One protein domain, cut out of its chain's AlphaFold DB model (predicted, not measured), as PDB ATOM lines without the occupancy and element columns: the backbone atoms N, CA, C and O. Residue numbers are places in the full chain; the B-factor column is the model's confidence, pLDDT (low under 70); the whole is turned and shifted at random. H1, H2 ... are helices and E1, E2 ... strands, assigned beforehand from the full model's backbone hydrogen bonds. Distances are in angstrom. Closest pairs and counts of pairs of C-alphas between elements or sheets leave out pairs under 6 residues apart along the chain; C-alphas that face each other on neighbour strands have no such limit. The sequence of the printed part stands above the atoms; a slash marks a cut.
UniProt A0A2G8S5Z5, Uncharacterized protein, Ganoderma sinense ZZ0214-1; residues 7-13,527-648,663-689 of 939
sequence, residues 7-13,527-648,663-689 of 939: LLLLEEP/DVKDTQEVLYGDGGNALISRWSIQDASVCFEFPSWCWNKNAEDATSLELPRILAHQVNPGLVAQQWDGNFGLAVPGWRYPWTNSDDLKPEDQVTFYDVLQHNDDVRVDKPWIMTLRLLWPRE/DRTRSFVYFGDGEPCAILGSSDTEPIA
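What this domain is: This is residues 7 to 13, 527 to 648 and 663 to 689 of the 939 residues of an uncharacterized protein of Ganoderma sinense ZZ0214-1 (UniProt A0A2G8S5Z5). A long two-stranded ribbon, the hairpin E4 and E5, bridges two small, strongly twisted sheets: at one end E5 runs on into E6 beside the hairpin E2 and E3, and at the other end E1, E8 and E7 continue the sheet from E4. H2 packs by the side of the ribbon, near E5, and residues 679 to 688 fold back on themselves at the far end beyond E8. The printed part has 156 residues, with named elements in the order E1 E2 E3 E4 E5 E6 H1 H2 E7 E8; the sheets run E5 - E4 - E1 - E8 - E7 and E2 - E3 - E6, both all antiparallel. The class is mostly strand, with under half of the residues in named elements. The whole is only just loose, close to compact, with a radius of gyration of the C-alphas of 18.3 A, and elongated, spanning 61 by 38 by 24 A.

How they stand to each other: E1, residues 7 to 9, is an inner strand between E4, residues 553 to 562, and E8, residues 668 to 671; N 9 and O 559 are 2.9 A apart, and N 8 and O 669 2.8 A, both within hydrogen-bond range. E2, residues 528 to 535, and E3, residues 541 to 547, form a hairpin, with N 532 and O 544 at 2.8 A. E4 bends by 70 degrees at residue 559. E4 and E5, residues 567 to 576, form a hairpin at 158 degrees, with N 558 and O 571 at 2.9 A. E5 runs on into E6, residues 578 to 583, at 79 degrees; E6 is the antiparallel neighbour of E3, with N 581 and O 543 at 2.8 A. H1, residues 585 to 588, only grazes the sheet E2 E3 E6; the closest C-alphas of E3 and H1 are those of Asn 541 and Leu 587, 6.6 A apart. H2, residues 621 to 627, is on the sheet E5 E4 E1 E8 E7, over none of its strands, at a height over the sheet of 4.8 A; its closest C-alphas to E5 are those of Val 624 and Leu 575, 7.1 A apart. E7, residues 638 to 642, is an edge strand beside E8, with N 640 and O 670 at 2.8 A. In H2 every O i to N i+4 pair is within hydrogen-bond range; H1 is too short for such a pair.

Where its parts are: E1 begins at C-alpha 7, (132.204, 155.032, 111.093). From first to last C-alpha, E2 and E3 are each 20.1 A long, E4 23.7 A and E5 27.9 A. E5 begins at C-alpha 567, (141.456, 155.868, 104.479), and E8 ends at C-alpha 671, (128.996, 153.629, 116.497).

The domain as a whole: The two C-alphas farthest apart, those of Asp 527 and Ser 683, are 62.7 A apart. Residues 14 to 526 and 649 to 662 are not printed; the gaps between C-alphas are 38.0 A and 14.9 A. The link from H1 to H2, 32 residues, is long. The mean pLDDT of the printed part is 76.2; 38 residues are under 70, among them residues 547 to 552 and 606 to 618.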
ATOM      1  N   LEU A   7     132.791 153.972 111.913       86.94
ATOM      2  CA  LEU A   7     132.204 155.032 111.093       86.94
ATOM      3  C   LEU A   7     131.790 154.462 109.732       86.94
ATOM      4  O   LEU A   7     132.653 154.156 108.911       86.94
ATOM      5  N   LEU A   8     130.483 154.332 109.503       85.44
ATOM      6  CA  LEU A   8     129.885 153.937 108.229       85.44
ATOM      7  C   LEU A   8     129.615 155.170 107.364       85.44
ATOM      8  O   LEU A   8     128.983 156.136 107.806       85.44
ATOM      9  N   LEU A   9     130.079 155.125 106.117       83.56
ATOM     10  CA  LEU A   9     129.940 156.209 105.148       83.56
ATOM     11  C   LEU A   9     128.710 155.968 104.269       83.56
ATOM     12  O   LEU A   9     128.551 154.894 103.691       83.56
ATOM     13  N   LEU A  10     127.848 156.977 104.151       82.06
ATOM     14  CA  LEU A  10     126.612 156.898 103.371       82.06
ATOM     15  C   LEU A  10     126.817 157.525 101.984       82.06
ATOM     16  O   LEU A  10     127.400 158.606 101.867       82.06
ATOM     17  N   GLU A  11     126.314 156.878 100.926       73.06
ATOM     18  CA  GLU A  11     126.241 157.505  99.598       73.06
ATOM     19  C   GLU A  11     125.140 158.589  99.636       73.06
ATOM     20  O   GLU A  11     123.975 158.279  99.885       73.06
ATOM     21  N   GLU A  12     125.475 159.870  99.402       66.75
ATOM     22  CA  GLU A  12     124.437 160.894  99.179       66.75
ATOM     23  C   GLU A  12     123.622 160.513  97.925       66.75
ATOM     24  O   GLU A  12     124.230 160.261  96.876       66.75
ATOM     25  N   PRO A  13     122.274 160.490  97.986       58.41
ATOM     26  CA  PRO A  13     121.454 160.092  96.850       58.41
ATOM     27  C   PRO A  13     121.704 161.036  95.671       58.41
ATOM     28  O   PRO A  13     121.537 162.253  95.768       58.41
ATOM     29  N   ASP A 527     115.425 124.248 108.053       57.94
ATOM     30  CA  ASP A 527     114.076 124.666 108.410       57.94
ATOM     31  C   ASP A 527     114.032 126.187 108.583       57.94
ATOM     32  O   ASP A 527     114.910 126.791 109.221       57.94
ATOM     33  N   VAL A 528     113.002 126.803 108.004       57.91
ATOM     34  CA  VAL A 528     112.579 128.162 108.344       57.91
ATOM     35  C   VAL A 528     112.042 128.099 109.772       57.91
ATOM     36  O   VAL A 528     111.080 127.378 110.019       57.91
ATOM     37  N   LYS A 529     112.673 128.810 110.715       63.06
ATOM     38  CA  LYS A 529     112.213 128.826 112.117       63.06
ATOM     39  C   LYS A 529     110.946 129.651 112.289       63.06
ATOM     40  O   LYS A 529     110.088 129.291 113.079       63.06
ATOM     41  N   ASP A 530     110.880 130.776 111.585       69.38
ATOM     42  CA  ASP A 530     109.837 131.781 111.757       69.38
ATOM     43  C   ASP A 530     109.614 132.545 110.443       69.38
ATOM     44  O   ASP A 530     110.525 132.670 109.614       69.38
ATOM     45  N   THR A 531     108.387 133.025 110.248       74.94
ATOM     46  CA  THR A 531     107.949 133.848 109.116       74.94
ATOM     47  C   THR A 531     106.974 134.900 109.620       74.94
ATOM     48  O   THR A 531     105.973 134.573 110.246       74.94
ATOM     49  N   GLN A 532     107.280 136.165 109.351       79.38
ATOM     50  CA  GLN A 532     106.660 137.320 109.987       79.38
ATOM     51  C   GLN A 532     106.361 138.406 108.958       79.38
ATOM     52  O   GLN A 532     107.161 138.662 108.056       79.38
ATOM     53  N   GLU A 533     105.218 139.063 109.105       80.44
ATOM     54  CA  GLU A 533     104.817 140.178 108.253       80.44
ATOM     55  C   GLU A 533     105.356 141.499 108.827       80.44
ATOM     56  O   GLU A 533     105.110 141.840 109.983       80.44
ATOM     57  N   VAL A 534     106.127 142.237 108.026       76.44
ATOM     58  CA  VAL A 534     106.689 143.547 108.375       76.44
ATOM     59  C   VAL A 534     105.998 144.615 107.548       76.44
ATOM     60  O   VAL A 534     106.285 144.803 106.363       76.44
ATOM     61  N   LEU A 535     105.116 145.343 108.221       71.00
ATOM     62  CA  LEU A 535     104.397 146.489 107.689       71.00
ATOM     63  C   LEU A 535     105.144 147.778 108.055       71.00
ATOM     64  O   LEU A 535     105.438 148.042 109.223       71.00
ATOM     65  N   TYR A 536     105.468 148.569 107.038       67.94
ATOM     66  CA  TYR A 536     106.184 149.835 107.146       67.94
ATOM     67  C   TYR A 536     105.189 151.004 107.162       67.94
ATOM     68  O   TYR A 536     104.142 150.961 106.514       67.94
ATOM     69  N   GLY A 537     105.520 152.083 107.878       55.72
ATOM     70  CA  GLY A 537     104.637 153.252 108.033       55.72
ATOM     71  C   GLY A 537     104.367 154.046 106.747       55.72
ATOM     72  O   GLY A 537     103.524 154.936 106.747       55.72
ATOM     73  N   ASP A 538     105.062 153.729 105.654       58.19
ATOM     74  CA  ASP A 538     104.856 154.280 104.312       58.19
ATOM     75  C   ASP A 538     103.944 153.404 103.426       58.19
ATOM     76  O   ASP A 538     103.831 153.645 102.225       58.19
ATOM     77  N   GLY A 539     103.313 152.375 104.004       65.44
ATOM     78  CA  GLY A 539     102.501 151.394 103.285       65.44
ATOM     79  C   GLY A 539     103.312 150.275 102.626       65.44
ATOM     80  O   GLY A 539     102.727 149.413 101.968       65.44
ATOM     81  N   GLY A 540     104.640 150.239 102.783       71.75
ATOM     82  CA  GLY A 540     105.456 149.086 102.408       71.75
ATOM     83  C   GLY A 540     105.067 147.833 103.203       71.75
ATOM     84  O   GLY A 540     104.724 147.913 104.380       71.75
ATOM     85  N   ASN A 541     105.146 146.659 102.578       78.56
ATOM     86  CA  ASN A 541     104.926 145.374 103.250       78.56
ATOM     87  C   ASN A 541     105.962 144.346 102.778       78.56
ATOM     88  O   ASN A 541     106.223 144.254 101.573       78.56
ATOM     89  N   ALA A 542     106.531 143.583 103.713       81.25
ATOM     90  CA  ALA A 542     107.385 142.431 103.459       81.25
ATOM     91  C   ALA A 542     107.017 141.243 104.359       81.25
ATOM     92  O   ALA A 542     107.145 141.327 105.578       81.25
ATOM     93  N   LEU A 543     106.694 140.094 103.763       81.81
ATOM     94  CA  LEU A 543     106.704 138.815 104.471       81.81
ATOM     95  C   LEU A 543     108.155 138.326 104.542       81.81
ATOM     96  O   LEU A 543     108.723 137.940 103.516       81.81
ATOM     97  N   ILE A 544     108.768 138.375 105.723       81.50
ATOM     98  CA  ILE A 544     110.162 137.973 105.954       81.50
ATOM     99  C   ILE A 544     110.256 136.639 106.690       81.50
ATOM    100  O   ILE A 544     109.432 136.335 107.544       81.50
ATOM    101  N   SER A 545     111.310 135.877 106.418       77.62
ATOM    102  CA  SER A 545     111.599 134.612 107.102       77.62
ATOM    103  C   SER A 545     113.068 134.521 107.513       77.62
ATOM    104  O   SER A 545     113.928 135.202 106.938       77.62
ATOM    105  N   ARG A 546     113.373 133.661 108.494       72.25
ATOM    106  CA  ARG A 546     114.754 133.348 108.906       72.25
ATOM    107  C   ARG A 546     114.975 131.849 109.100       72.25
ATOM    108  O   ARG A 546     114.109 131.111 109.569       72.25
ATOM    109  N   TRP A 547     116.184 131.416 108.757       68.56
ATOM    110  CA  TRP A 547     116.629 130.027 108.806       68.56
ATOM    111  C   TRP A 547     117.278 129.664 110.140       68.56
ATOM    112  O   TRP A 547     117.856 130.498 110.838       68.56
ATOM    113  N   SER A 548     117.176 128.380 110.463       57.88
ATOM    114  CA  SER A 548     117.604 127.757 111.718       57.88
ATOM    115  C   SER A 548     119.115 127.684 111.962       57.88
ATOM    116  O   SER A 548     119.524 127.540 113.114       57.88
ATOM    117  N   ILE A 549     119.932 127.732 110.909       58.00
ATOM    118  CA  ILE A 549     121.337 127.295 110.945       58.00
ATOM    119  C   ILE A 549     122.293 128.461 111.242       58.00
ATOM    120  O   ILE A 549     122.148 129.548 110.691       58.00
ATOM    121  N   GLN A 550     123.316 128.227 112.072       52.97
ATOM    122  CA  GLN A 550     124.344 129.229 112.403       52.97
ATOM    123  C   GLN A 550     125.195 129.632 111.178       52.97
ATOM    124  O   GLN A 550     125.472 130.812 110.991       52.97
ATOM    125  N   ASP A 551     125.477 128.691 110.271       54.38
ATOM    126  CA  ASP A 551     126.074 128.930 108.940       54.38
ATOM    127  C   ASP A 551     125.170 129.746 107.977       54.38
ATOM    128  O   ASP A 551     125.538 130.007 106.828       54.38
ATOM    129  N   ALA A 552     123.968 130.151 108.410       62.97
ATOM    130  CA  ALA A 552     123.109 131.087 107.688       62.97
ATOM    131  C   ALA A 552     123.410 132.558 108.037       62.97
ATOM    132  O   ALA A 552     122.540 133.413 107.878       62.97
ATOM    133  N   SER A 553     124.631 132.894 108.458       71.44
ATOM    134  CA  SER A 553     125.115 134.272 108.351       71.44
ATOM    135  C   SER A 553     125.296 134.678 106.874       71.44
ATOM    136  O   SER A 553     125.254 133.859 105.942       71.44
ATOM    137  N   VAL A 554     125.457 135.977 106.637       75.56
ATOM    138  CA  VAL A 554     125.960 136.553 105.386       75.56
ATOM    139  C   VAL A 554     126.962 137.640 105.752       75.56
ATOM    140  O   VAL A 554     126.622 138.584 106.459       75.56
ATOM    141  N   CYS A 555     128.193 137.517 105.256       81.88
ATOM    142  CA  CYS A 555     129.177 138.590 105.326       81.88
ATOM    143  C   CYS A 555     128.779 139.721 104.366       81.88
ATOM    144  O   CYS A 555     128.718 139.515 103.150       81.88
ATOM    145  N   PHE A 556     128.546 140.907 104.921       79.19
ATOM    146  CA  PHE A 556     128.263 142.142 104.202       79.19
ATOM    147  C   PHE A 556     129.448 143.103 104.319       79.19
ATOM    148  O   PHE A 556     129.925 143.361 105.423       79.19
ATOM    149  N   GLU A 557     129.904 143.650 103.191       83.06
ATOM    150  CA  GLU A 557     130.924 144.701 103.160       83.06
ATOM    151  C   GLU A 557     130.248 146.080 103.193       83.06
ATOM    152  O   GLU A 557     129.469 146.431 102.301       83.06
ATOM    153  N   PHE A 558     130.559 146.865 104.226       81.75
ATOM    154  CA  PHE A 558     130.071 148.228 104.425       81.75
ATOM    155  C   PHE A 558     131.165 149.259 104.100       81.75
ATOM    156  O   PHE A 558     132.278 149.138 104.623       81.75
ATOM    157  N   PRO A 559     130.872 150.317 103.315       83.81
ATOM    158  CA  PRO A 559     131.760 151.470 103.180       83.81
ATOM    159  C   PRO A 559     131.990 152.132 104.541       83.81
ATOM    160  O   PRO A 559     131.043 152.513 105.232       83.81
ATOM    161  N   SER A 560     133.251 152.265 104.936       85.44
ATOM    162  CA  SER A 560     133.630 152.689 106.284       85.44
ATOM    163  C   SER A 560     134.893 153.544 106.286       85.44
ATOM    164  O   SER A 560     135.609 153.613 105.286       85.44
ATOM    165  N   TRP A 561     135.182 154.195 107.413       82.88
ATOM    166  CA  TRP A 561     136.450 154.892 107.621       82.88
ATOM    167  C   TRP A 561     137.374 154.116 108.561       82.88
ATOM    168  O   TRP A 561     137.067 153.929 109.741       82.88
ATOM    169  N   CYS A 562     138.541 153.711 108.061       79.44
ATOM    170  CA  CYS A 562     139.550 153.019 108.852       79.44
ATOM    171  C   CYS A 562     140.589 154.013 109.382       79.44
ATOM    172  O   CYS A 562     141.598 154.293 108.732       79.44
ATOM    173  N   TRP A 563     140.361 154.514 110.600       76.19
ATOM    174  CA  TRP A 563     141.251 155.453 111.300       76.19
ATOM    175  C   TRP A 563     142.716 154.984 111.346       76.19
ATOM    176  O   TRP A 563     143.622 155.779 111.126       76.19
ATOM    177  N   ASN A 564     142.958 153.678 111.514       74.00
ATOM    178  CA  ASN A 564     144.308 153.091 111.539       74.00
ATOM    179  C   ASN A 564     145.043 153.134 110.185       74.00
ATOM    180  O   ASN A 564     146.271 153.112 110.155       74.00
ATOM    181  N   LYS A 565     144.306 153.158 109.066       73.88
ATOM    182  CA  LYS A 565     144.852 153.299 107.701       73.88
ATOM    183  C   LYS A 565     144.804 154.747 107.199       73.88
ATOM    184  O   LYS A 565     145.393 155.041 106.163       73.88
ATOM    185  N   ASN A 566     144.071 155.610 107.903       73.69
ATOM    186  CA  ASN A 566     143.641 156.931 107.464       73.69
ATOM    187  C   ASN A 566     143.044 156.931 106.038       73.69
ATOM    188  O   ASN A 566     143.490 157.670 105.159       73.69
ATOM    189  N   ALA A 567     142.073 156.045 105.793       77.69
ATOM    190  CA  ALA A 567     141.456 155.868 104.479       77.69
ATOM    191  C   ALA A 567     140.003 155.365 104.554       77.69
ATOM    192  O   ALA A 567     139.594 154.739 105.537       77.69
ATOM    193  N   GLU A 568     139.257 155.572 103.462       80.38
ATOM    194  CA  GLU A 568     138.031 154.816 103.177       80.38
ATOM    195  C   GLU A 568     138.390 153.336 102.964       80.38
ATOM    196  O   GLU A 568     139.364 153.014 102.280       80.38
ATOM    197  N   ASP A 569     137.614 152.442 103.567       84.81
ATOM    198  CA  ASP A 569     137.890 151.006 103.654       84.81
ATOM    199  C   ASP A 569     136.569 150.218 103.687       84.81
ATOM    200  O   ASP A 569     135.495 150.790 103.910       84.81
ATOM    201  N   ALA A 570     136.633 148.901 103.505       85.00
ATOM    202  CA  ALA A 570     135.477 148.026 103.685       85.00
ATOM    203  C   ALA A 570     135.495 147.397 105.085       85.00
ATOM    204  O   ALA A 570     136.451 146.714 105.447       85.00
ATOM    205  N   THR A 571     134.422 147.588 105.854       82.88
ATOM    206  CA  THR A 571     134.189 146.840 107.096       82.88
ATOM    207  C   THR A 571     133.279 145.656 106.795       82.88
ATOM    208  O   THR A 571     132.138 145.841 106.372       82.88
ATOM    209  N   SER A 572     133.779 144.445 107.027       84.31
ATOM    210  CA  SER A 572     133.012 143.205 106.893       84.31
ATOM    211  C   SER A 572     132.259 142.892 108.182       84.31
ATOM    212  O   SER A 572     132.868 142.824 109.245       84.31
ATOM    213  N   LEU A 573     130.950 142.660 108.092       82.00
ATOM    214  CA  LEU A 573     130.123 142.206 109.215       82.00
ATOM    215  C   LEU A 573     129.293 140.992 108.797       82.00
ATOM    216  O   LEU A 573     128.595 141.027 107.783       82.00
ATOM    217  N   GLU A 574     129.348 139.920 109.586       80.69
ATOM    218  CA  GLU A 574     128.450 138.775 109.427       80.69
ATOM    219  C   GLU A 574     127.094 139.080 110.079       80.69
ATOM    220  O   GLU A 574     126.994 139.196 111.298       80.69
ATOM    221  N   LEU A 575     126.046 139.221 109.262       78.50
ATOM    222  CA  LEU A 575     124.672 139.459 109.719       78.50
ATOM    223  C   LEU A 575     123.802 138.203 109.539       78.50
ATOM    224  O   LEU A 575     124.044 137.432 108.605       78.50
ATOM    225  N   PRO A 576     122.761 137.988 110.366       74.00
ATOM    226  CA  PRO A 576     121.800 136.906 110.156       74.00
ATOM    227  C   PRO A 576     121.085 137.016 108.801       74.00
ATOM    228  O   PRO A 576     120.610 138.089 108.425       74.00
ATOM    229  N   ARG A 577     120.948 135.902 108.071       74.31
ATOM    230  CA  ARG A 577     120.188 135.856 106.812       74.31
ATOM    231  C   ARG A 577     118.688 135.896 107.082       74.31
ATOM    232  O   ARG A 577     118.067 134.880 107.395       74.31
ATOM    233  N   ILE A 578     118.125 137.082 106.905       73.31
ATOM    234  CA  ILE A 578     116.691 137.330 106.772       73.31
ATOM    235  C   ILE A 578     116.424 137.541 105.280       73.31
ATOM    236  O   ILE A 578     117.147 138.302 104.636       73.31
ATOM    237  N   LEU A 579     115.421 136.866 104.719       71.75
ATOM    238  CA  LEU A 579     114.993 137.068 103.329       71.75
ATOM    239  C   LEU A 579     113.515 137.447 103.311       71.75
ATOM    240  O   LEU A 579     112.720 136.867 104.049       71.75
ATOM    241  N   ALA A 580     113.145 138.383 102.440       73.12
ATOM    242  CA  ALA A 580     111.746 138.646 102.139       73.12
ATOM    243  C   ALA A 580     111.248 137.629 101.101       73.12
ATOM    244  O   ALA A 580     111.779 137.555  99.992       73.12
ATOM    245  N   HIS A 581     110.243 136.839 101.474       76.56
ATOM    246  CA  HIS A 581     109.549 135.892 100.598       76.56
ATOM    247  C   HIS A 581     108.512 136.586  99.715       76.56
ATOM    248  O   HIS A 581     108.315 136.199  98.566       76.56
ATOM    249  N   GLN A 582     107.848 137.607 100.257       80.12
ATOM    250  CA  GLN A 582     106.874 138.427  99.544       80.12
ATOM    251  C   GLN A 582     107.124 139.891  99.891       80.12
ATOM    252  O   GLN A 582     107.502 140.207 101.016       80.12
ATOM    253  N   VAL A 583     106.927 140.776  98.920       78.81
ATOM    254  CA  VAL A 583     107.125 142.224  99.046       78.81
ATOM    255  C   VAL A 583     106.098 142.936  98.179       78.81
ATOM    256  O   VAL A 583     105.850 142.513  97.048       78.81
ATOM    257  N   ASN A 584     105.480 144.004  98.686       79.06
ATOM    258  CA  ASN A 584     104.489 144.740  97.902       79.06
ATOM    259  C   ASN A 584     105.149 145.651  96.837       79.06
ATOM    260  O   ASN A 584     106.339 145.968  96.939       79.06
ATOM    261  N   PRO A 585     104.406 146.100  95.802       72.62
ATOM    262  CA  PRO A 585     104.977 146.902  94.716       72.62
ATOM    263  C   PRO A 585     105.638 148.213  95.167       72.62
ATOM    264  O   PRO A 585     106.576 148.663  94.513       72.62
ATOM    265  N   GLY A 586     105.188 148.799  96.286       70.62
ATOM    266  CA  GLY A 586     105.815 149.976  96.892       70.62
ATOM    267  C   GLY A 586     107.231 149.680  97.381       70.62
ATOM    268  O   GLY A 586     108.175 150.347  96.960       70.62
ATOM    269  N   LEU A 587     107.405 148.617  98.173       70.75
ATOM    270  CA  LEU A 587     108.722 148.186  98.646       70.75
ATOM    271  C   LEU A 587     109.641 147.759  97.484       70.75
ATOM    272  O   LEU A 587     110.818 148.097  97.464       70.75
ATOM    273  N   VAL A 588     109.099 147.086  96.461       71.94
ATOM    274  CA  VAL A 588     109.838 146.687  95.240       71.94
ATOM    275  C   VAL A 588     110.308 147.885  94.400       71.94
ATOM    276  O   VAL A 588     111.265 147.761  93.628       71.94
ATOM    277  N   ALA A 589     109.647 149.038  94.527       68.88
ATOM    278  CA  ALA A 589     110.002 150.280  93.843       68.88
ATOM    279  C   ALA A 589     111.005 151.155  94.624       68.88
ATOM    280  O   ALA A 589     111.451 152.178  94.093       68.88
ATOM    281  N   GLN A 590     111.380 150.769  95.849       67.31
ATOM    282  CA  GLN A 590     112.408 151.457  96.630       67.31
ATOM    283  C   GLN A 590     113.786 151.369  95.941       67.31
ATOM    284  O   GLN A 590     114.082 150.458  95.168       67.31
ATOM    285  N   GLN A 591     114.647 152.359  96.197       64.75
ATOM    286  CA  GLN A 591     115.955 152.501  95.531       64.75
ATOM    287  C   GLN A 591     117.092 151.727  96.224       64.75
ATOM    288  O   GLN A 591     118.266 151.935  95.911       64.75
ATOM    289  N   TRP A 592     116.760 150.878  97.194       70.00
ATOM    290  CA  TRP A 592     117.694 150.192  98.077       70.00
ATOM    291  C   TRP A 592     117.303 148.719  98.223       70.00
ATOM    292  O   TRP A 592     116.125 148.381  98.252       70.00
ATOM    293  N   ASP A 593     118.300 147.836  98.313       68.31
ATOM    294  CA  ASP A 593     118.093 146.381  98.315       68.31
ATOM    295  C   ASP A 593     117.586 145.822  99.670       68.31
ATOM    296  O   ASP A 593     117.330 144.625  99.787       68.31
ATOM    297  N   GLY A 594     117.440 146.667 100.702       70.12
ATOM    298  CA  GLY A 594     116.889 146.298 102.011       70.12
ATOM    299  C   GLY A 594     116.951 147.432 103.044       70.12
ATOM    300  O   GLY A 594     117.729 148.372 102.897       70.12
ATOM    301  N   ASN A 595     116.123 147.339 104.090       73.19
ATOM    302  CA  ASN A 595     116.066 148.301 105.199       73.19
ATOM    303  C   ASN A 595     116.948 147.859 106.380       73.19
ATOM    304  O   ASN A 595     117.192 146.668 106.572       73.19
ATOM    305  N   PHE A 596     117.399 148.812 107.200       76.00
ATOM    306  CA  PHE A 596     118.349 148.564 108.288       76.00
ATOM    307  C   PHE A 596     117.820 149.094 109.630       76.00
ATOM    308  O   PHE A 596     117.839 150.295 109.898       76.00
ATOM    309  N   GLY A 597     117.291 148.187 110.458       79.00
ATOM    310  CA  GLY A 597     116.569 148.524 111.688       79.00
ATOM    311  C   GLY A 597     117.472 148.995 112.829       79.00
ATOM    312  O   GLY A 597     117.977 148.182 113.598       79.00
ATOM    313  N   LEU A 598     117.613 150.312 112.985       86.44
ATOM    314  CA  LEU A 598     118.373 150.961 114.065       86.44
ATOM    315  C   LEU A 598     117.456 151.471 115.193       86.44
ATOM    316  O   LEU A 598     117.560 152.606 115.665       86.44
ATOM    317  N   ALA A 599     116.549 150.595 115.626       85.94
ATOM    318  CA  ALA A 599     115.690 150.780 116.793       85.94
ATOM    319  C   ALA A 599     116.507 150.905 118.098       85.94
ATOM    320  O   ALA A 599     117.743 150.915 118.072       85.94
ATOM    321  N   VAL A 600     115.839 151.000 119.253       86.94
ATOM    322  CA  VAL A 600     116.541 150.962 120.543       86.94
ATOM    323  C   VAL A 600     117.213 149.581 120.701       86.94
ATOM    324  O   VAL A 600     116.530 148.571 120.531       86.94
ATOM    325  N   PRO A 601     118.531 149.506 120.992       81.50
ATOM    326  CA  PRO A 601     119.247 148.259 121.258       81.50
ATOM    327  C   PRO A 601     118.468 147.264 122.123       81.50
ATOM    328  O   PRO A 601     117.852 147.642 123.114       81.50
ATOM    329  N   GLY A 602     118.492 145.987 121.737       72.56
ATOM    330  CA  GLY A 602     117.756 144.915 122.416       72.56
ATOM    331  C   GLY A 602     116.248 144.847 122.122       72.56
ATOM    332  O   GLY A 602     115.614 143.877 122.536       72.56
ATOM    333  N   TRP A 603     115.665 145.785 121.362       76.69
ATOM    334  CA  TRP A 603     114.367 145.563 120.712       76.69
ATOM    335  C   TRP A 603     114.522 144.575 119.547       76.69
ATOM    336  O   TRP A 603     115.427 144.715 118.724       76.69
ATOM    337  N   ARG A 604     113.664 143.548 119.502       73.88
ATOM    338  CA  ARG A 604     113.858 142.323 118.689       73.88
ATOM    339  C   ARG A 604     112.664 141.973 117.784       73.88
ATOM    340  O   ARG A 604     112.538 140.847 117.310       73.88
ATOM    341  N   TYR A 605     111.785 142.943 117.542       72.00
ATOM    342  CA  TYR A 605     110.622 142.806 116.658       72.00
ATOM    343  C   TYR A 605     111.042 142.544 115.193       72.00
ATOM    344  O   TYR A 605     112.021 143.150 114.747       72.00
ATOM    345  N   PRO A 606     110.333 141.684 114.426       65.56
ATOM    346  CA  PRO A 606     109.037 141.073 114.758       65.56
ATOM    347  C   PRO A 606     109.036 139.905 115.755       65.56
ATOM    348  O   PRO A 606     107.981 139.550 116.264       65.56
ATOM    349  N   TRP A 607     110.184 139.317 116.086       69.38
ATOM    350  CA  TRP A 607     110.228 137.953 116.632       69.38
ATOM    351  C   TRP A 607     110.246 137.891 118.166       69.38
ATOM    352  O   TRP A 607     110.886 137.022 118.757       69.38
ATOM    353  N   THR A 608     109.581 138.830 118.838       60.69
ATOM    354  CA  THR A 608     109.658 138.954 120.305       60.69
ATOM    355  C   THR A 608     108.950 137.826 121.055       60.69
ATOM    356  O   THR A 608     109.281 137.580 122.211       60.69
ATOM    357  N   ASN A 609     107.987 137.155 120.410       52.16
ATOM    358  CA  ASN A 609     106.999 136.283 121.060       52.16
ATOM    359  C   ASN A 609     106.945 134.855 120.468       52.16
ATOM    360  O   ASN A 609     105.939 134.168 120.624       52.16
ATOM    361  N   SER A 610     107.977 134.409 119.746       57.06
ATOM    362  CA  SER A 610     108.073 133.003 119.332       57.06
ATOM    363  C   SER A 610     108.661 132.190 120.488       57.06
ATOM    364  O   SER A 610     109.855 132.294 120.764       57.06
ATOM    365  N   ASP A 611     107.826 131.387 121.157       57.75
ATOM    366  CA  ASP A 611     108.243 130.502 122.260       57.75
ATOM    367  C   ASP A 611     109.323 129.481 121.830       57.75
ATOM    368  O   ASP A 611     110.108 129.008 122.655       57.75
ATOM    369  N   ASP A 612     109.402 129.177 120.528       56.62
ATOM    370  CA  ASP A 612     110.407 128.299 119.916       56.62
ATOM    371  C   ASP A 612     111.750 129.007 119.613       56.62
ATOM    372  O   ASP A 612     112.781 128.342 119.438       56.62
ATOM    373  N   LEU A 613     111.778 130.347 119.545       58.25
ATOM    374  CA  LEU A 613     112.990 131.131 119.284       58.25
ATOM    375  C   LEU A 613     113.688 131.532 120.580       58.25
ATOM    376  O   LEU A 613     113.280 132.448 121.296       58.25
ATOM    377  N   LYS A 614     114.838 130.908 120.829       60.09
ATOM    378  CA  LYS A 614     115.666 131.235 121.987       60.09
ATOM    379  C   LYS A 614     116.227 132.667 121.921       60.09
ATOM    380  O   LYS A 614     116.461 133.179 120.824       60.09
ATOM    381  N   PRO A 615     116.572 133.295 123.062       58.66
ATOM    382  CA  PRO A 615     117.173 134.629 123.073       58.66
ATOM    383  C   PRO A 615     118.475 134.753 122.265       58.66
ATOM    384  O   PRO A 615     118.745 135.837 121.748       58.66
ATOM    385  N   GLU A 616     119.262 133.679 122.114       57.78
ATOM    386  CA  GLU A 616     120.450 133.661 121.246       57.78
ATOM    387  C   GLU A 616     120.139 133.619 119.735       57.78
ATOM    388  O   GLU A 616     120.995 133.975 118.928       57.78
ATOM    389  N   ASP A 617     118.923 133.242 119.319       57.41
ATOM    390  CA  ASP A 617     118.505 133.329 117.913       57.41
ATOM    391  C   ASP A 617     118.115 134.768 117.512       57.41
ATOM    392  O   ASP A 617     118.220 135.143 116.341       57.41
ATOM    393  N   GLN A 618     117.721 135.611 118.470       65.75
ATOM    394  CA  GLN A 618     117.188 136.963 118.242       65.75
ATOM    395  C   GLN A 618     118.290 138.048 118.150       65.75
ATOM    396  O   GLN A 618     118.211 139.101 118.779       65.75
ATOM    397  N   VAL A 619     119.346 137.775 117.376       71.38
ATOM    398  CA  VAL A 619     120.511 138.661 117.174       71.38
ATOM    399  C   VAL A 619     120.124 139.946 116.425       71.38
ATOM    400  O   VAL A 619     119.739 139.891 115.256       71.38
ATOM    401  N   THR A 620     120.283 141.105 117.070       75.94
ATOM    402  CA  THR A 620     120.173 142.443 116.460       75.94
ATOM    403  C   THR A 620     121.517 142.919 115.894       75.94
ATOM    404  O   THR A 620     122.567 142.334 116.161       75.94
ATOM    405  N   PHE A 621     121.529 144.029 115.148       80.62
ATOM    406  CA  PHE A 621     122.784 144.614 114.658       80.62
ATOM    407  C   PHE A 621     123.742 145.046 115.786       80.62
ATOM    408  O   PHE A 621     124.957 144.904 115.655       80.62
ATOM    409  N   TYR A 622     123.209 145.530 116.910       81.50
ATOM    410  CA  TYR A 622     124.025 145.926 118.059       81.50
ATOM    411  C   TYR A 622     124.684 144.714 118.731       81.50
ATOM    412  O   TYR A 622     125.849 144.805 119.115       81.50
ATOM    413  N   ASP A 623     123.985 143.571 118.791       78.12
ATOM    414  CA  ASP A 623     124.561 142.302 119.257       78.12
ATOM    415  C   ASP A 623     125.728 141.871 118.339       78.12
ATOM    416  O   ASP A 623     126.777 141.457 118.831       78.12
ATOM    417  N   VAL A 624     125.605 142.041 117.010       80.75
ATOM    418  CA  VAL A 624     126.721 141.785 116.073       80.75
ATOM    419  C   VAL A 624     127.909 142.705 116.362       80.75
ATOM    420  O   VAL A 624     129.021 142.209 116.518       80.75
ATOM    421  N   LEU A 625     127.714 144.024 116.480       81.62
ATOM    422  CA  LEU A 625     128.823 144.951 116.770       81.62
ATOM    423  C   LEU A 625     129.486 144.723 118.139       81.62
ATOM    424  O   LEU A 625     130.644 145.095 118.326       81.62
ATOM    425  N   GLN A 626     128.771 144.132 119.099       79.31
ATOM    426  CA  GLN A 626     129.310 143.784 120.414       79.31
ATOM    427  C   GLN A 626     130.116 142.472 120.408       79.31
ATOM    428  O   GLN A 626     131.011 142.304 121.240       79.31
ATOM    429  N   HIS A 627     129.815 141.553 119.485       75.88
ATOM    430  CA  HIS A 627     130.376 140.198 119.453       75.88
ATOM    431  C   HIS A 627     131.216 139.875 118.204       75.88
ATOM    432  O   HIS A 627     131.664 138.742 118.050       75.88
ATOM    433  N   ASN A 628     131.460 140.847 117.321       74.00
ATOM    434  CA  ASN A 628     132.320 140.675 116.152       74.00
ATOM    435  C   ASN A 628     133.809 140.878 116.509       74.00
ATOM    436  O   ASN A 628     134.216 141.972 116.905       74.00
ATOM    437  N   ASP A 629     134.622 139.830 116.339       71.00
ATOM    438  CA  ASP A 629     136.062 139.844 116.652       71.00
ATOM    439  C   ASP A 629     136.885 140.770 115.729       71.00
ATOM    440  O   ASP A 629     137.844 141.397 116.187       71.00
ATOM    441  N   ASP A 630     136.508 140.894 114.450       69.81
ATOM    442  CA  ASP A 630     137.195 141.746 113.465       69.81
ATOM    443  C   ASP A 630     136.864 143.242 113.655       69.81
ATOM    444  O   ASP A 630     137.683 144.118 113.361       69.81
ATOM    445  N   VAL A 631     135.663 143.547 114.161       73.69
ATOM    446  CA  VAL A 631     135.066 144.892 114.224       73.69
ATOM    447  C   VAL A 631     134.603 145.222 115.645       73.69
ATOM    448  O   VAL A 631     133.480 145.663 115.889       73.69
ATOM    449  N   ARG A 632     135.499 145.030 116.614       73.19
ATOM    450  CA  ARG A 632     135.250 145.397 118.011       73.19
ATOM    451  C   ARG A 632     135.002 146.904 118.157       73.19
ATOM    452  O   ARG A 632     135.943 147.690 118.048       73.19
ATOM    453  N   VAL A 633     133.770 147.287 118.490       81.88
ATOM    454  CA  VAL A 633     133.394 148.645 118.921       81.88
ATOM    455  C   VAL A 633     133.344 148.689 120.452       81.88
ATOM    456  O   VAL A 633     132.811 147.775 121.072       81.88
ATOM    457  N   ASP A 634     133.887 149.734 121.087       78.94
ATOM    458  CA  ASP A 634     133.922 149.816 122.564       78.94
ATOM    459  C   ASP A 634     132.534 150.065 123.190       78.94
ATOM    460  O   ASP A 634     132.217 149.534 124.253       78.94
ATOM    461  N   LYS A 635     131.688 150.855 122.510       83.88
ATOM    462  CA  LYS A 635     130.322 151.210 122.943       83.88
ATOM    463  C   LYS A 635     129.342 151.215 121.757       83.88
ATOM    464  O   LYS A 635     128.895 152.287 121.348       83.88
ATOM    465  N   PRO A 636     129.006 150.051 121.166       84.62
ATOM    466  CA  PRO A 636     128.157 149.967 119.969       84.62
ATOM    467  C   PRO A 636     126.736 150.518 120.168       84.62
ATOM    468  O   PRO A 636     126.060 150.853 119.202       84.62
ATOM    469  N   TRP A 637     126.296 150.653 121.418       86.38
ATOM    470  CA  TRP A 637     125.016 151.240 121.815       86.38
ATOM    471  C   TRP A 637     124.992 152.782 121.857       86.38
ATOM    472  O   TRP A 637     123.962 153.367 122.203       86.38
ATOM    473  N   ILE A 638     126.116 153.447 121.565       91.00
ATOM    474  CA  ILE A 638     126.172 154.885 121.277       91.00
ATOM    475  C   ILE A 638     126.205 155.025 119.760       91.00
ATOM    476  O   ILE A 638     127.214 154.702 119.135       91.00
ATOM    477  N   MET A 639     125.121 155.525 119.172       94.25
ATOM    478  CA  MET A 639     125.037 155.806 117.743       94.25
ATOM    479  C   MET A 639     124.947 157.314 117.502       94.25
ATOM    480  O   MET A 639     124.064 157.980 118.032       94.25
ATOM    481  N   THR A 640     125.837 157.864 116.679       95.88
ATOM    482  CA  THR A 640     125.801 159.264 116.233       95.88
ATOM    483  C   THR A 640     125.534 159.314 114.729       95.88
ATOM    484  O   THR A 640     126.305 158.780 113.934       95.88
ATOM    485  N   LEU A 641     124.439 159.956 114.334       96.00
ATOM    486  CA  LEU A 641     123.929 160.024 112.969       96.00
ATOM    487  C   LEU A 641     123.943 161.472 112.465       96.00
ATOM    488  O   LEU A 641     123.554 162.406 113.172       96.00
ATOM    489  N   ARG A 642     124.330 161.643 111.200       95.38
ATOM    490  CA  ARG A 642     124.245 162.913 110.471       95.38
ATOM    491  C   ARG A 642     123.803 162.639 109.040       95.38
ATOM    492  O   ARG A 642     124.511 161.945 108.312       95.38
ATOM    493  N   LEU A 643     122.682 163.224 108.622       94.12
ATOM    494  CA  LEU A 643     122.235 163.209 107.229       94.12
ATOM    495  C   LEU A 643     122.345 164.621 106.650       94.12
ATOM    496  O   LEU A 643     121.880 165.584 107.247       94.12
ATOM    497  N   LEU A 644     122.976 164.769 105.492       92.31
ATOM    498  CA  LEU A 644     123.056 166.049 104.792       92.31
ATOM    499  C   LEU A 644     121.863 166.231 103.858       92.31
ATOM    500  O   LEU A 644     121.505 165.307 103.129       92.31
ATOM    501  N   TRP A 645     121.313 167.448 103.829       88.62
ATOM    502  CA  TRP A 645     120.360 167.886 102.807       88.62
ATOM    503  C   TRP A 645     120.994 167.688 101.411       88.62
ATOM    504  O   TRP A 645     122.050 168.290 101.140       88.62
ATOM    505  N   PRO A 646     120.441 166.809 100.547       85.00
ATOM    506  CA  PRO A 646     121.071 166.436  99.281       85.00
ATOM    507  C   PRO A 646     121.332 167.644  98.383       85.00
ATOM    508  O   PRO A 646     120.442 168.450  98.123       85.00
ATOM    509  N   ARG A 647     122.563 167.787  97.882       77.06
ATOM    510  CA  ARG A 647     122.888 168.871  96.945       77.06
ATOM    511  C   ARG A 647     122.393 168.540  95.541       77.06
ATOM    512  O   ARG A 647     122.661 167.451  95.033       77.06
ATOM    513  N   GLU A 648     121.831 169.533  94.851       62.00
ATOM    514  CA  GLU A 648     121.867 169.541  93.387       62.00
ATOM    515  C   GLU A 648     123.339 169.433  92.960       62.00
ATOM    516  O   GLU A 648     124.142 170.348  93.180       62.00
ATOM    517  N   ASP A 663     135.754 164.997  98.952       71.44
ATOM    518  CA  ASP A 663     134.781 165.684  99.793       71.44
ATOM    519  C   ASP A 663     134.562 164.877 101.084       71.44
ATOM    520  O   ASP A 663     133.942 163.804 101.083       71.44
ATOM    521  N   ARG A 664     135.157 165.380 102.174       76.12
ATOM    522  CA  ARG A 664     135.060 164.861 103.551       76.12
ATOM    523  C   ARG A 664     133.772 165.311 104.256       76.12
ATOM    524  O   ARG A 664     133.528 164.918 105.398       76.12
ATOM    525  N   THR A 665     132.954 166.135 103.600       85.06
ATOM    526  CA  THR A 665     131.615 166.508 104.053       85.06
ATOM    527  C   THR A 665     130.613 165.491 103.509       85.06
ATOM    528  O   THR A 665     130.211 165.562 102.351       85.06
ATOM    529  N   ARG A 666     130.208 164.527 104.346       87.44
ATOM    530  CA  ARG A 666     129.253 163.467 103.985       87.44
ATOM    531  C   ARG A 666     128.263 163.179 105.110       87.44
ATOM    532  O   ARG A 666     128.527 163.482 106.275       87.44
ATOM    533  N   SER A 667     127.156 162.544 104.739       91.44
ATOM    534  CA  SER A 667     126.283 161.821 105.665       91.44
ATOM    535  C   SER A 667     127.011 160.587 106.228       91.44
ATOM    536  O   SER A 667     127.764 159.933 105.503       91.44
ATOM    537  N   PHE A 668     126.781 160.244 107.496       92.62
ATOM    538  CA  PHE A 668     127.379 159.062 108.133       92.62
ATOM    539  C   PHE A 668     126.499 158.469 109.242       92.62
ATOM    540  O   PHE A 668     125.650 159.159 109.815       92.62
ATOM    541  N   VAL A 669     126.792 157.217 109.603       93.56
ATOM    542  CA  VAL A 669     126.400 156.601 110.882       93.56
ATOM    543  C   VAL A 669     127.671 156.225 111.639       93.56
ATOM    544  O   VAL A 669     128.550 155.577 111.078       93.56
ATOM    545  N   TYR A 670     127.795 156.628 112.898       93.19
ATOM    546  CA  TYR A 670     128.940 156.324 113.754       93.19
ATOM    547  C   TYR A 670     128.504 155.526 114.981       93.19
ATOM    548  O   TYR A 670     127.566 155.939 115.655       93.19
ATOM    549  N   PHE A 671     129.205 154.438 115.296       91.25
ATOM    550  CA  PHE A 671     128.996 153.629 116.497       91.25
ATOM    551  C   PHE A 671     130.231 153.703 117.401       91.25
ATOM    552  O   PHE A 671     131.333 153.351 116.972       91.25
ATOM    553  N   GLY A 672     130.053 154.137 118.648       89.12
ATOM    554  CA  GLY A 672     131.134 154.344 119.615       89.12
ATOM    555  C   GLY A 672     131.042 155.681 120.355       89.12
ATOM    556  O   GLY A 672     130.166 156.504 120.093       89.12
ATOM    557  N   ASP A 673     131.957 155.889 121.302       86.38
ATOM    558  CA  ASP A 673     132.083 157.147 122.051       86.38
ATOM    559  C   ASP A 673     132.934 158.178 121.287       86.38
ATOM    560  O   ASP A 673     133.828 157.817 120.523       86.38
ATOM    561  N   GLY A 674     132.701 159.463 121.546       87.44
ATOM    562  CA  GLY A 674     133.425 160.566 120.913       87.44
ATOM    563  C   GLY A 674     132.765 161.150 119.660       87.44
ATOM    564  O   GLY A 674     131.612 160.867 119.324       87.44
ATOM    565  N   GLU A 675     133.500 162.039 118.992       89.44
ATOM    566  CA  GLU A 675     132.966 162.946 117.969       89.44
ATOM    567  C   GLU A 675     133.508 162.600 116.562       89.44
ATOM    568  O   GLU A 675     134.694 162.787 116.298       89.44
ATOM    569  N   PRO A 676     132.681 162.097 115.622       88.62
ATOM    570  CA  PRO A 676     133.151 161.637 114.305       88.62
ATOM    571  C   PRO A 676     133.403 162.755 113.276       88.62
ATOM    572  O   PRO A 676     133.940 162.492 112.198       88.62
ATOM    573  N   CYS A 677     133.003 163.998 113.559       91.00
ATOM    574  CA  CYS A 677     133.232 165.143 112.678       91.00
ATOM    575  C   CYS A 677     133.342 166.450 113.473       91.00
ATOM    576  O   CYS A 677     132.800 166.551 114.569       91.00
ATOM    577  N   ALA A 678     134.028 167.441 112.907       91.12
ATOM    578  CA  ALA A 678     134.246 168.758 113.512       91.12
ATOM    579  C   ALA A 678     134.442 169.822 112.419       91.12
ATOM    580  O   ALA A 678     134.317 169.519 111.230       91.12
ATOM    581  N   ILE A 679     134.801 171.048 112.808       89.56
ATOM    582  CA  ILE A 679     135.297 172.123 111.932       89.56
ATOM    583  C   ILE A 679     136.668 172.587 112.439       89.56
ATOM    584  O   ILE A 679     136.805 172.922 113.613       89.56
ATOM    585  N   LEU A 680     137.677 172.654 111.567       84.75
ATOM    586  CA  LEU A 680     138.930 173.356 111.870       84.75
ATOM    587  C   LEU A 680     138.703 174.872 111.822       84.75
ATOM    588  O   LEU A 680     138.149 175.390 110.850       84.75
ATOM    589  N   GLY A 681     139.137 175.580 112.869       74.44
ATOM    590  CA  GLY A 681     139.114 177.041 112.908       74.44
ATOM    591  C   GLY A 681     140.069 177.673 111.887       74.44
ATOM    592  O   GLY A 681     141.044 177.062 111.463       74.44
ATOM    593  N   SER A 682     139.830 178.938 111.533       70.25
ATOM    594  CA  SER A 682     140.621 179.701 110.547       70.25
ATOM    595  C   SER A 682     142.071 180.017 110.958       70.25
ATOM    596  O   SER A 682     142.784 180.695 110.220       70.25
ATOM    597  N   SER A 683     142.496 179.548 112.130       69.19
ATOM    598  CA  SER A 683     143.829 179.704 112.721       69.19
ATOM    599  C   SER A 683     144.564 178.368 112.921       69.19
ATOM    600  O   SER A 683     145.550 178.340 113.650       69.19
ATOM    601  N   ASP A 684     144.059 177.264 112.349       60.75
ATOM    602  CA  ASP A 684     144.520 175.870 112.546       60.75
ATOM    603  C   ASP A 684     144.533 175.386 114.017       60.75
ATOM    604  O   ASP A 684     144.963 174.278 114.336       60.75
ATOM    605  N   THR A 685     144.003 176.194 114.935       69.25
ATOM    606  CA  THR A 685     143.873 175.884 116.359       69.25
ATOM    607  C   THR A 685     142.581 175.118 116.635       69.25
ATOM    608  O   THR A 685     141.513 175.727 116.622       69.25
ATOM    609  N   GLU A 686     142.732 173.835 116.979       81.56
ATOM    610  CA  GLU A 686     141.761 172.979 117.683       81.56
ATOM    611  C   GLU A 686     140.433 172.674 116.928       81.56
ATOM    612  O   GLU A 686     139.688 173.582 116.556       81.56
ATOM    613  N   PRO A 687     140.091 171.389 116.680       86.50
ATOM    614  CA  PRO A 687     138.860 171.033 115.973       86.50
ATOM    615  C   PRO A 687     137.612 171.293 116.833       86.50
ATOM    616  O   PRO A 687     137.457 170.747 117.924       86.50
ATOM    617  N   ILE A 688     136.683 172.096 116.309       89.38
ATOM    618  CA  ILE A 688     135.427 172.464 116.971       89.38
ATOM    619  C   ILE A 688     134.348 171.426 116.633       89.38
ATOM    620  O   ILE A 688     133.825 171.394 115.515       89.38
ATOM    621  N   ALA A 689     134.023 170.573 117.604       90.00
ATOM    622  CA  ALA A 689     132.969 169.561 117.513       90.00
ATOM    623  C   ALA A 689     131.543 170.171 117.533       90.00
ATOM    624  O   ALA A 689     131.365 171.311 117.976       90.00
TER     625      ALA A 689